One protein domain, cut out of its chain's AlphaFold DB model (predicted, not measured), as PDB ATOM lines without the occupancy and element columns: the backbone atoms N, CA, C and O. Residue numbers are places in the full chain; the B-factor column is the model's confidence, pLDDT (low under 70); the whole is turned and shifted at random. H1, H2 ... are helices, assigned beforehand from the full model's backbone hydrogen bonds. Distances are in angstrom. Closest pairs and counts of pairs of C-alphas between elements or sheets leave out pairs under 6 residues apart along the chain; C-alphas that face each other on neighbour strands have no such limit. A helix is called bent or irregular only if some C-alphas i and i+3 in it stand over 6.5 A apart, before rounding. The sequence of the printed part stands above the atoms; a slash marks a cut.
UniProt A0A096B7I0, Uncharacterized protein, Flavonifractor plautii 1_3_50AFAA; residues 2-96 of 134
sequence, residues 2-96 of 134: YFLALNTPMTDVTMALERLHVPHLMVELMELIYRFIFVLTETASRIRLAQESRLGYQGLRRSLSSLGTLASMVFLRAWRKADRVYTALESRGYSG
ATOM      1  N   TYR A   2      64.764  84.047  70.308       84.50
ATOM      2  CA  TYR A   2      64.103  82.779  69.941       84.50
ATOM      3  C   TYR A   2      64.344  81.603  70.898       84.50
ATOM      4  O   TYR A   2      63.446  80.796  71.097       84.50
ATOM      5  N   PHE A   3      65.520  81.531  71.531       87.12
ATOM      6  CA  PHE A   3      65.857  80.439  72.449       87.12
ATOM      7  C   PHE A   3      64.837  80.277  73.588       87.12
ATOM      8  O   PHE A   3      64.361  79.170  73.818       87.12
ATOM      9  N   LEU A   4      64.458  81.382  74.241       83.81
ATOM     10  CA  LEU A   4      63.497  81.376  75.346       83.81
ATOM     11  C   LEU A   4      62.088  81.014  74.854       83.81
ATOM     12  O   LEU A   4      61.437  80.154  75.427       83.81
ATOM     13  N   ALA A   5      61.652  81.619  73.745       83.62
ATOM     14  CA  ALA A   5      60.314  81.403  73.193       83.62
ATOM     15  C   ALA A   5      60.064  79.955  72.728       83.62
ATOM     16  O   ALA A   5      58.925  79.499  72.744       83.62
ATOM     17  N   LEU A   6      61.113  79.245  72.300       83.56
ATOM     18  CA  LEU A   6      61.016  77.868  71.805       83.56
ATOM     19  C   LEU A   6      61.200  76.808  72.899       83.56
ATOM     20  O   LEU A   6      60.694  75.702  72.741       83.56
ATOM     21  N   ASN A   7      61.924  77.119  73.979       82.50
ATOM     22  CA  ASN A   7      62.266  76.140  75.021       82.50
ATOM     23  C   ASN A   7      61.515  76.349  76.339       82.50
ATOM     24  O   ASN A   7      61.464  75.429  77.150       82.50
ATOM     25  N   THR A   8      60.955  77.536  76.580       83.25
ATOM     26  CA  THR A   8      60.302  77.879  77.847       83.25
ATOM     27  C   THR A   8      58.823  78.185  77.602       83.25
ATOM     28  O   THR A   8      58.507  79.213  76.995       83.25
ATOM     29  N   PRO A   9      57.900  77.314  78.052       84.25
ATOM     30  CA  PRO A   9      56.469  77.587  78.018       84.25
ATOM     31  C   PRO A   9      56.116  78.888  78.746       84.25
ATOM     32  O   PRO A   9      56.748  79.256  79.734       84.25
ATOM     33  N   MET A  10      55.052  79.566  78.306       83.75
ATOM     34  CA  MET A  10      54.614  80.826  78.925       83.75
ATOM     35  C   MET A  10      54.265  80.670  80.418       83.75
ATOM     36  O   MET A  10      54.455  81.606  81.188       83.75
ATOM     37  N   THR A  11      53.817  79.483  80.836       82.75
ATOM     38  CA  THR A  11      53.549  79.137  82.245       82.75
ATOM     39  C   THR A  11      54.804  79.186  83.116       82.75
ATOM     40  O   THR A  11      54.751  79.593  84.272       82.75
ATOM     41  N   ASP A  12      55.958  78.818  82.561       83.56
ATOM     42  CA  ASP A  12      57.224  78.852  83.297       83.56
ATOM     43  C   ASP A  12      57.732  80.294  83.415       83.56
ATOM     44  O   ASP A  12      58.362  80.664  84.406       83.56
ATOM     45  N   VAL A  13      57.409  81.135  82.425       86.38
ATOM     46  CA  VAL A  13      57.695  82.574  82.460       86.38
ATOM     47  C   VAL A  13      56.857  83.269  83.534       86.38
ATOM     48  O   VAL A  13      57.413  84.051  84.303       86.38
ATOM     49  N   THR A  14      55.553  82.984  83.636       85.38
ATOM     50  CA  THR A  14      54.697  83.567  84.690       85.38
ATOM     51  C   THR A  14      55.145  83.132  86.084       85.38
ATOM     52  O   THR A  14      55.268  83.978  86.967       85.38
ATOM     53  N   MET A  15      55.534  81.865  86.252       83.19
ATOM     54  CA  MET A  15      56.110  81.366  87.507       83.19
ATOM     55  C   MET A  15      57.452  82.040  87.854       83.19
ATOM     56  O   MET A  15      57.739  82.326  89.018       83.19
ATOM     57  N   ALA A  16      58.297  82.329  86.858       85.69
ATOM     58  CA  ALA A  16      59.529  83.084  87.079       85.69
ATOM     59  C   ALA A  16      59.255  84.545  87.490       85.69
ATOM     60  O   ALA A  16      59.981  85.080  88.328       85.69
ATOM     61  N   LEU A  17      58.207  85.174  86.944       86.56
ATOM     62  CA  LEU A  17      57.786  86.532  87.314       86.56
ATOM     63  C   LEU A  17      57.262  86.605  88.752       86.56
ATOM     64  O   LEU A  17      57.581  87.558  89.461       86.56
ATOM     65  N   GLU A  18      56.535  85.585  89.206       84.19
ATOM     66  CA  GLU A  18      56.095  85.469  90.602       84.19
ATOM     67  C   GLU A  18      57.301  85.444  91.561       84.19
ATOM     68  O   GLU A  18      57.354  86.195  92.536       84.19
ATOM     69  N   ARG A  19      58.352  84.681  91.222       84.06
ATOM     70  CA  ARG A  19      59.619  84.655  91.985       84.06
ATOM     71  C   ARG A  19      60.393  85.973  91.938       84.06
ATOM     72  O   ARG A  19      61.189  86.251  92.833       84.06
ATOM     73  N   LEU A  20      60.169  86.788  90.908       88.56
ATOM     74  CA  LEU A  20      60.761  88.118  90.761       88.56
ATOM     75  C   LEU A  20      60.000  89.198  91.562       88.56
ATOM     76  O   LEU A  20      60.299  90.378  91.412       88.56
ATOM     77  N   HIS A  21      59.051  88.812  92.426       85.56
ATOM     78  CA  HIS A  21      58.224  89.714  93.243       85.56
ATOM     79  C   HIS A  21      57.313  90.649  92.428       85.56
ATOM     80  O   HIS A  21      56.959  91.741  92.881       85.56
ATOM     81  N   VAL A  22      56.901  90.236  91.227       88.38
ATOM     82  CA  VAL A  22      55.822  90.922  90.499       88.38
ATOM     83  C   VAL A  22      54.507  90.752  91.281       88.38
ATOM     84  O   VAL A  22      54.262  89.667  91.807       88.38
ATOM     85  N   PRO A  23      53.635  91.782  91.374       88.69
ATOM     86  CA  PRO A  23      52.363  91.660  92.080       88.69
ATOM     87  C   PRO A  23      51.515  90.505  91.543       88.69
ATOM     88  O   PRO A  23      51.299  90.409  90.333       88.69
ATOM     89  N   HIS A  24      50.977  89.684  92.448       84.81
ATOM     90  CA  HIS A  24      50.222  88.464  92.123       84.81
ATOM     91  C   HIS A  24      49.098  88.703  91.104       84.81
ATOM     92  O   HIS A  24      48.970  87.977  90.124       84.81
ATOM     93  N   LEU A  25      48.374  89.818  91.244       87.19
ATOM     94  CA  LEU A  25      47.327  90.244  90.311       87.19
ATOM     95  C   LEU A  25      47.809  90.345  88.850       87.19
ATOM     96  O   LEU A  25      47.072  90.005  87.928       87.19
ATOM     97  N   MET A  26      49.032  90.826  88.612       89.38
ATOM     98  CA  MET A  26      49.578  90.949  87.254       89.38
ATOM     99  C   MET A  26      49.880  89.577  86.650       89.38
ATOM    100  O   MET A  26      49.602  89.353  85.471       89.38
ATOM    101  N   VAL A  27      50.416  88.662  87.461       89.00
ATOM    102  CA  VAL A  27      50.715  87.284  87.052       89.00
ATOM    103  C   VAL A  27      49.418  86.547  86.712       89.00
ATOM    104  O   VAL A  27      49.303  85.990  85.620       89.00
ATOM    105  N   GLU A  28      48.400  86.650  87.569       87.44
ATOM    106  CA  GLU A  28      47.070  86.076  87.327       87.44
ATOM    107  C   GLU A  28      46.434  86.596  86.032       87.44
ATOM    108  O   GLU A  28      45.921  85.821  85.217       87.44
ATOM    109  N   LEU A  29      46.485  87.913  85.808       90.44
ATOM    110  CA  LEU A  29      45.954  88.510  84.586       90.44
ATOM    111  C   LEU A  29      46.701  88.003  83.348       90.44
ATOM    112  O   LEU A  29      46.055  87.686  82.349       90.44
ATOM    113  N   MET A  30      48.029  87.866  83.406       91.38
ATOM    114  CA  MET A  30      48.813  87.286  82.309       91.38
ATOM    115  C   MET A  30      48.412  85.839  82.006       91.38
ATOM    116  O   MET A  30      48.242  85.495  80.833       91.38
ATOM    117  N   GLU A  31      48.217  85.004  83.028       88.50
ATOM    118  CA  GLU A  31      47.780  83.613  82.847       88.50
ATOM    119  C   GLU A  31      46.393  83.527  82.205       88.50
ATOM    120  O   GLU A  31      46.185  82.763  81.251       88.50
ATOM    121  N   LEU A  32      45.447  84.349  82.670       90.50
ATOM    122  CA  LEU A  32      44.112  84.430  82.077       90.50
ATOM    123  C   LEU A  32      44.174  84.903  80.625       90.50
ATOM    124  O   LEU A  32      43.539  84.293  79.761       90.50
ATOM    125  N   ILE A  33      44.944  85.956  80.339       92.75
ATOM    126  CA  ILE A  33      45.126  86.476  78.979       92.75
ATOM    127  C   ILE A  33      45.686  85.375  78.075       92.75
ATOM    128  O   ILE A  33      45.092  85.100  77.032       92.75
ATOM    129  N   TYR A  34      46.757  84.688  78.489       92.69
ATOM    130  CA  TYR A  34      47.361  83.600  77.713       92.69
ATOM    131  C   TYR A  34      46.356  82.483  77.413       92.69
ATOM    132  O   TYR A  34      46.197  82.075  76.258       92.69
ATOM    133  N   ARG A  35      45.593  82.048  78.424       90.81
ATOM    134  CA  ARG A  35      44.526  81.055  78.244       90.81
ATOM    135  C   ARG A  35      43.449  81.537  77.266       90.81
ATOM    136  O   ARG A  35      42.962  80.750  76.450       90.81
ATOM    137  N   PHE A  36      43.051  82.808  77.342       94.25
ATOM    138  CA  PHE A  36      41.988  83.352  76.496       94.25
ATOM    139  C   PHE A  36      42.425  83.672  75.069       94.25
ATOM    140  O   PHE A  36      41.560  83.638  74.194       94.25
ATOM    141  N   ILE A  37      43.713  83.896  74.788       95.19
ATOM    142  CA  ILE A  37      44.208  84.103  73.415       95.19
ATOM    143  C   ILE A  37      43.757  82.954  72.506       95.19
ATOM    144  O   ILE A  37      43.133  83.199  71.473       95.19
ATOM    145  N   PHE A  38      43.984  81.702  72.909       94.69
ATOM    146  CA  PHE A  38      43.606  80.537  72.098       94.69
ATOM    147  C   PHE A  38      42.089  80.408  71.936       94.69
ATOM    148  O   PHE A  38      41.589  80.221  70.828       94.69
ATOM    149  N   VAL A  39      41.342  80.597  73.025       95.31
ATOM    150  CA  VAL A  39      39.871  80.529  73.034       95.31
ATOM    151  C   VAL A  39      39.249  81.586  72.117       95.31
ATOM    152  O   VAL A  39      38.303  81.305  71.371       95.31
ATOM    153  N   LEU A  40      39.737  82.825  72.188       96.06
ATOM    154  CA  LEU A  40      39.230  83.930  71.380       96.06
ATOM    155  C   LEU A  40      39.656  83.784  69.921       96.06
ATOM    156  O   LEU A  40      38.845  84.054  69.041       96.06
ATOM    157  N   THR A  41      40.864  83.283  69.659       97.12
ATOM    158  CA  THR A  41      41.344  82.999  68.298       97.12
ATOM    159  C   THR A  41      40.500  81.919  67.628       97.12
ATOM    160  O   THR A  41      40.062  82.096  66.493       97.12
ATOM    161  N   GLU A  42      40.177  80.835  68.338       97.06
ATOM    162  CA  GLU A  42      39.264  79.806  67.832       97.06
ATOM    163  C   GLU A  42      37.868  80.388  67.553       97.06
ATOM    164  O   GLU A  42      37.264  80.143  66.507       97.06
ATOM    165  N   THR A  43      37.366  81.220  68.467       96.12
ATOM    166  CA  THR A  43      36.072  81.893  68.309       96.12
ATOM    167  C   THR A  43      36.061  82.812  67.084       96.12
ATOM    168  O   THR A  43      35.103  82.785  66.308       96.12
ATOM    169  N   ALA A  44      37.121  83.597  66.895       97.44
ATOM    170  CA  ALA A  44      37.305  84.477  65.751       97.44
ATOM    171  C   ALA A  44      37.390  83.679  64.444       97.44
ATOM    172  O   ALA A  44      36.726  84.038  63.476       97.44
ATOM    173  N   SER A  45      38.128  82.565  64.440       97.75
ATOM    174  CA  SER A  45      38.244  81.661  63.290       97.75
ATOM    175  C   SER A  45      36.880  81.112  62.861       97.75
ATOM    176  O   SER A  45      36.510  81.208  61.692       97.75
ATOM    177  N   ARG A  46      36.057  80.654  63.814       97.50
ATOM    178  CA  ARG A  46      34.692  80.173  63.526       97.50
ATOM    179  C   ARG A  46      33.788  81.268  62.950       97.50
ATOM    180  O   ARG A  46      33.008  81.003  62.037       97.50
ATOM    181  N   ILE A  47      33.871  82.494  63.474       96.88
ATOM    182  CA  ILE A  47      33.101  83.640  62.955       96.88
ATOM    183  C   ILE A  47      33.563  83.988  61.540       96.88
ATOM    184  O   ILE A  47      32.732  84.172  60.650       96.88
ATOM    185  N   ARG A  48      34.880  84.039  61.325       97.25
ATOM    186  CA  ARG A  48      35.479  84.323  60.025       97.25
ATOM    187  C   ARG A  48      35.059  83.295  58.981       97.25
ATOM    188  O   ARG A  48      34.603  83.698  57.918       97.25
ATOM    189  N   LEU A  49      35.112  82.006  59.312       97.56
ATOM    190  CA  LEU A  49      34.668  80.930  58.427       97.56
ATOM    191  C   LEU A  49      33.203  81.127  57.998       97.56
ATOM    192  O   LEU A  49      32.889  81.071  56.813       97.56
ATOM    193  N   ALA A  50      32.312  81.454  58.940       96.94
ATOM    194  CA  ALA A  50      30.906  81.721  58.632       96.94
ATOM    195  C   ALA A  50      30.700  82.963  57.740       96.94
ATOM    196  O   ALA A  50      29.783  82.995  56.916       96.94
ATOM    197  N   GLN A  51      31.533  83.995  57.900       96.88
ATOM    198  CA  GLN A  51      31.522  85.184  57.042       96.88
ATOM    199  C   GLN A  51      32.071  84.883  55.642       96.88
ATOM    200  O   GLN A  51      31.513  85.365  54.656       96.88
ATOM    201  N   GLU A  52      33.126  84.073  55.536       96.56
ATOM    202  CA  GLU A  52      33.702  83.623  54.264       96.56
ATOM    203  C   GLU A  52      32.691  82.799  53.459       96.56
ATOM    204  O   GLU A  52      32.484  83.090  52.281       96.56
ATOM    205  N   SER A  53      31.946  81.889  54.103       96.50
ATOM    206  CA  SER A  53      30.841  81.154  53.460       96.50
ATOM    207  C   SER A  53      29.726  82.064  52.921       96.50
ATOM    208  O   SER A  53      28.981  81.664  52.033       96.50
ATOM    209  N   ARG A  54      29.605  83.293  53.441       94.69
ATOM    210  CA  ARG A  54      28.641  84.318  52.996       94.69
ATOM    211  C   ARG A  54      29.260  85.361  52.064       94.69
ATOM    212  O   ARG A  54      28.649  86.402  51.828       94.69
ATOM    213  N   LEU A  55      30.472  85.116  51.560       94.12
ATOM    214  CA  LEU A  55      31.211  86.039  50.691       94.12
ATOM    215  C   LEU A  55      31.492  87.408  51.350       94.12
ATOM    216  O   LEU A  55      31.638  88.428  50.670       94.12
ATOM    217  N   GLY A  56      31.597  87.436  52.683       90.25
ATOM    218  CA  GLY A  56      31.745  88.656  53.487       90.25
ATOM    219  C   GLY A  56      33.053  89.420  53.259       90.25
ATOM    220  O   GLY A  56      33.135  90.600  53.588       90.25
ATOM    221  N   TYR A  57      34.057  88.783  52.655       94.31
ATOM    222  CA  TYR A  57      35.376  89.370  52.393       94.31
ATOM    223  C   TYR A  57      35.606  89.745  50.920       94.31
ATOM    224  O   TYR A  57      36.726  90.051  50.519       94.31
ATOM    225  N   GLN A  58      34.554  89.758  50.095       93.19
ATOM    226  CA  GLN A  58      34.670  90.179  48.701       93.19
ATOM    227  C   GLN A  58      34.744  91.709  48.562       93.19
ATOM    228  O   GLN A  58      33.736  92.420  48.642       93.19
ATOM    229  N   GLY A  59      35.943  92.209  48.275       94.81
ATOM    230  CA  GLY A  59      36.215  93.634  48.093       94.81
ATOM    231  C   GLY A  59      36.391  94.392  49.412       94.81
ATOM    232  O   GLY A  59      35.979  93.945  50.483       94.81
ATOM    233  N   LEU A  60      37.002  95.575  49.329       93.75
ATOM    234  CA  LEU A  60      37.475  96.319  50.502       93.75
ATOM    235  C   LEU A  60      36.340  96.761  51.441       93.75
ATOM    236  O   LEU A  60      36.438  96.580  52.652       93.75
ATOM    237  N   ARG A  61      35.228  97.272  50.892       94.69
ATOM    238  CA  ARG A  61      34.092  97.769  51.691       94.69
ATOM    239  C   ARG A  61      33.422  96.662  52.513       94.69
ATOM    240  O   ARG A  61      33.156  96.854  53.697       94.69
ATOM    241  N   ARG A  62      33.152  95.504  51.895       93.44
ATOM    242  CA  ARG A  62      32.545  94.353  52.587       93.44
ATOM    243  C   ARG A  62      33.517  93.738  53.589       93.44
ATOM    244  O   ARG A  62      33.105  93.453  54.708       93.44
ATOM    245  N   SER A  63      34.797  93.633  53.228       95.06
ATOM    246  CA  SER A  63      35.851  93.152  54.125       95.06
ATOM    247  C   SER A  63      35.930  93.982  55.411       95.06
ATOM    248  O   SER A  63      35.860  93.421  56.502       95.06
ATOM    249  N   LEU A  64      35.949  95.316  55.308       96.44
ATOM    250  CA  LEU A  64      35.990  96.194  56.482       96.44
ATOM    251  C   LEU A  64      34.747  96.035  57.375       96.44
ATOM    252  O   LEU A  64      34.867  95.934  58.595       96.44
ATOM    253  N   SER A  65      33.557  95.944  56.771       96.06
ATOM    254  CA  SER A  65      32.309  95.695  57.505       96.06
ATOM    255  C   SER A  65      32.318  94.339  58.223       96.06
ATOM    256  O   SER A  65      31.885  94.236  59.375       96.06
ATOM    257  N   SER A  66      32.820  93.293  57.563       96.75
ATOM    258  CA  SER A  66      32.941  91.947  58.133       96.75
ATOM    259  C   SER A  66      33.952  91.905  59.275       96.75
ATOM    260  O   SER A  66      33.660  91.314  60.314       96.75
ATOM    261  N   LEU A  67      35.088  92.595  59.145       96.62
ATOM    262  CA  LEU A  67      36.080  92.719  60.215       96.62
ATOM    263  C   LEU A  67      35.515  93.442  61.441       96.62
ATOM    264  O   LEU A  67      35.659  92.941  62.556       96.62
ATOM    265  N   GLY A  68      34.813  94.564  61.250       97.31
ATOM    266  CA  GLY A  68      34.161  95.281  62.353       97.31
ATOM    267  C   GLY A  68      33.116  94.418  63.071       97.31
ATOM    268  O   GLY A  68      33.055  94.385  64.303       97.31
ATOM    269  N   THR A  69      32.349  93.641  62.303       96.88
ATOM    270  CA  THR A  69      31.374  92.684  62.846       96.88
ATOM    271  C   THR A  69      32.063  91.565  63.630       96.88
ATOM    272  O   THR A  69      31.629  91.228  64.731       96.88
ATOM    273  N   LEU A  70      33.158  91.013  63.098       97.75
ATOM    274  CA  LEU A  70      33.945  89.971  63.756       97.75
ATOM    275  C   LEU A  70      34.509  90.475  65.086       97.75
ATOM    276  O   LEU A  70      34.298  89.827  66.109       97.75
ATOM    277  N   ALA A  71      35.160  91.640  65.086       97.69
ATOM    278  CA  ALA A  71      35.724  92.246  66.290       97.69
ATOM    279  C   ALA A  71      34.645  92.470  67.362       97.69
ATOM    280  O   ALA A  71      34.817  92.058  68.509       97.69
ATOM    281  N   SER A  72      33.494  93.021  66.967       97.62
ATOM    282  CA  SER A  72      32.363  93.264  67.873       97.62
ATOM    283  C   SER A  72      31.811  91.964  68.466       97.62
ATOM    284  O   SER A  72      31.568  91.870  69.669       97.62
ATOM    285  N   MET A  73      31.642  90.923  67.644       97.06
ATOM    286  CA  MET A  73      31.156  89.619  68.108       97.06
ATOM    287  C   MET A  73      32.143  88.934  69.054       97.06
ATOM    288  O   MET A  73      31.717  88.358  70.057       97.06
ATOM    289  N   VAL A  74      33.441  88.979  68.747       97.38
ATOM    290  CA  VAL A  74      34.486  88.422  69.617       97.38
ATOM    291  C   VAL A  74      34.510  89.167  70.949       97.38
ATOM    292  O   VAL A  74      34.486  88.513  71.989       97.38
ATOM    293  N   PHE A  75      34.453  90.503  70.934       97.38
ATOM    294  CA  PHE A  75      34.407  91.327  72.144       97.38
ATOM    295  C   PHE A  75      33.199  90.994  73.029       97.38
ATOM    296  O   PHE A  75      33.361  90.671  74.205       97.38
ATOM    297  N   LEU A  76      31.989  90.966  72.462       97.06
ATOM    298  CA  LEU A  76      30.773  90.624  73.212       97.06
ATOM    299  C   LEU A  76      30.826  89.204  73.794       97.06
ATOM    300  O   LEU A  76      30.345  88.956  74.903       97.06
ATOM    301  N   ARG A  77      31.405  88.248  73.056       95.56
ATOM    302  CA  ARG A  77      31.593  86.877  73.550       95.56
ATOM    303  C   ARG A  77      32.630  86.812  74.666       95.56
ATOM    304  O   ARG A  77      32.403  86.058  75.611       95.56
ATOM    305  N   ALA A  78      33.718  87.575  74.565       95.88
ATOM    306  CA  ALA A  78      34.737  87.690  75.603       95.88
ATOM    307  C   ALA A  78      34.139  88.273  76.888       95.88
ATOM    308  O   ALA A  78      34.276  87.658  77.941       95.88
ATOM    309  N   TRP A  79      33.374  89.365  76.779       96.00
ATOM    310  CA  TRP A  79      32.693  90.005  77.907       96.00
ATOM    311  C   TRP A  79      31.781  89.028  78.658       96.00
ATOM    312  O   TRP A  79      31.991  88.736  79.830       96.00
ATOM    313  N   ARG A  80      30.844  88.383  77.948       96.00
ATOM    314  CA  ARG A  80      29.955  87.369  78.551       96.00
ATOM    315  C   ARG A  80      30.702  86.153  79.093       96.00
ATOM    316  O   ARG A  80      30.124  85.346  79.822       96.00
ATOM    317  N   LYS A  81      31.923  85.896  78.621       94.44
ATOM    318  CA  LYS A  81      32.753  84.803  79.129       94.44
ATOM    319  C   LYS A  81      33.465  85.218  80.411       94.44
ATOM    320  O   LYS A  81      33.549  84.373  81.293       94.44
ATOM    321  N   ALA A  82      33.896  86.473  80.526       93.69
ATOM    322  CA  ALA A  82      34.434  87.028  81.762       93.69
ATOM    323  C   ALA A  82      33.412  86.902  82.900       93.69
ATOM    324  O   ALA A  82      33.733  86.276  83.905       93.69
ATOM    325  N   ASP A  83      32.162  87.328  82.682       95.00
ATOM    326  CA  ASP A  83      31.087  87.197  83.682       95.00
ATOM    327  C   ASP A  83      30.872  85.736  84.103       95.00
ATOM    328  O   ASP A  83      30.869  85.402  85.282       95.00
ATOM    329  N   ARG A  84      30.765  84.821  83.128       94.81
ATOM    330  CA  ARG A  84      30.578  83.386  83.410       94.81
ATOM    331  C   ARG A  84      31.742  82.770  84.175       94.81
ATOM    332  O   ARG A  84      31.526  81.885  84.998       94.81
ATOM    333  N   VAL A  85      32.967  83.186  83.868       93.31
ATOM    334  CA  VAL A  85      34.168  82.710  84.562       93.31
ATOM    335  C   VAL A  85      34.201  83.273  85.974       93.31
ATOM    336  O   VAL A  85      34.456  82.509  86.895       93.31
ATOM    337  N   TYR A  86      33.862  84.548  86.156       92.38
ATOM    338  CA  TYR A  86      33.757  85.170  87.469       92.38
ATOM    339  C   TYR A  86      32.723  84.462  88.356       92.38
ATOM    340  O   TYR A  86      33.065  84.004  89.441       92.38
ATOM    341  N   THR A  87      31.502  84.232  87.862       95.00
ATOM    342  CA  THR A  87      30.473  83.477  88.603       95.00
ATOM    343  C   THR A  87      30.918  82.043  88.927       95.00
ATOM    344  O   THR A  87      30.622  81.519  89.999       95.00
ATOM    345  N   ALA A  88      31.651  81.385  88.021       93.62
ATOM    346  CA  ALA A  88      32.188  80.045  88.265       93.62
ATOM    347  C   ALA A  88      33.349  80.026  89.277       93.62
ATOM    348  O   ALA A  88      33.592  79.001  89.911       93.62
ATOM    349  N   LEU A  89      34.091  81.126  89.403       91.94
ATOM    350  CA  LEU A  89      35.115  81.299  90.429       91.94
ATOM    351  C   LEU A  89      34.460  81.548  91.788       91.94
ATOM    352  O   LEU A  89      34.818  80.894  92.766       91.94
ATOM    353  N   GLU A  90      33.452  82.414  91.837       92.31
ATOM    354  CA  GLU A  90      32.679  82.703  93.048       92.31
ATOM    355  C   GLU A  90      32.045  81.431  93.634       92.31
ATOM    356  O   GLU A  90      32.197  81.155  94.823       92.31
ATOM    357  N   SER A  91      31.461  80.565  92.794       93.88
ATOM    358  CA  SER A  91      30.897  79.282  93.248       93.88
ATOM    359  C   SER A  91      31.933  78.278  93.769       93.88
ATOM    360  O   SER A  91      31.580  77.341  94.485       93.88
ATOM    361  N   ARG A  92      33.215  78.468  93.434       90.06
ATOM    362  CA  ARG A  92      34.349  77.665  93.916       90.06
ATOM    363  C   ARG A  92      35.030  78.261  95.150       90.06
ATOM    364  O   ARG A  92      36.043  77.721  95.583       90.06
ATOM    365  N   GLY A  93      34.483  79.338  95.718       88.31
ATOM    366  CA  GLY A  93      35.032  79.994  96.905       88.31
ATOM    367  C   GLY A  93      36.163  80.975  96.600       88.31
ATOM    368  O   GLY A  93      37.083  81.112  97.401       88.31
ATOM    369  N   TYR A  94      36.127  81.638  95.440       85.25
ATOM    370  CA  TYR A  94      37.104  82.669  95.089       85.25
ATOM    371  C   TYR A  94      37.126  83.805  96.124       85.25
ATOM    372  O   TYR A  94      36.125  84.483  96.337       85.25
ATOM    373  N   SER A  95      38.287  84.017  96.749       81.94
ATOM    374  CA  SER A  95      38.517  85.011  97.810       81.94
ATOM    375  C   SER A  95      39.307  86.239  97.337       81.94
ATOM    376  O   SER A  95      39.807  87.006  98.156       81.94
ATOM    377  N   GLY A  96      39.425  86.433  96.019       77.50
ATOM    378  CA  GLY A  96      40.183  87.536  95.418       77.50
ATOM    379  C   GLY A  96      41.585  87.162  94.929       77.50
ATOM    380  O   GLY A  96      42.257  88.018  94.362       77.50
TER     381      GLY A  96
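AT A GLANCE: This is residues 2 to 96 of the 134 residues of an uncharacterized protein of Flavonifractor plautii 1_3_50AFAA (UniProt A0A096B7I0). Two long helices, H3 and H4, form a loose helical hairpin in which they cross at a slant, residues 66 to 78 in H4 touching residues 40 to 51 of H3, and the far end of H4, residues 87 to 90, stands free. Short H2 folds back on the beginning of H3, and H1, before it, touches no helix. The 95 printed residues hold four named helices in the order H1 to H4, with no named strand, all helix. The whole is loose, radius of gyration of the C-alphas 18.0 A, and flat, spanning 50 by 41 by 17 A.

IN THESE COORDINATES: H4, residues 60 to 90, is 44.9 A long and ends at C-alpha 90 (32.679, 82.703, 93.048). H3, residues 24 to 52, is 41.6 A long, with a kink of 29 degrees near residue 36; it is neither bent nor irregular, but only just: C-alphas 35 and 38 are 6.2 A apart. H2 is residues 10 to 19; H1, residues 2 to 7, begins at C-alpha 2 (64.103, 82.779, 69.941).

HOW THE PARTS SIT: H4, with residues 66 to 78 alone, touches residues 40 to 51 of H3; their closest C-alphas, of Ala 44 and Val 74, are 6.2 A apart. This hairpin has a steep tilt of 43 degrees, opposite ways. H2 and H3, also a hairpin, touch at Thr 14 and Val 27, their closest C-alphas, 5.9 A apart, with a shallow tilt of 19 degrees, opposite ways. H1 and H2 are apart. Every O i to N i+4 pair is within hydrogen-bond range in H1, H2 and H4, and 23 of 25 in H3.

THE WHOLE: The farthest C-alphas, of Gly 59 and Gly 93, are 50.7 A apart. Residues 87 to 93, of which 87 to 90 belong to H4, stand free. The printed part has no cut, no link is long, and no printed residue is under 70 in pLDDT.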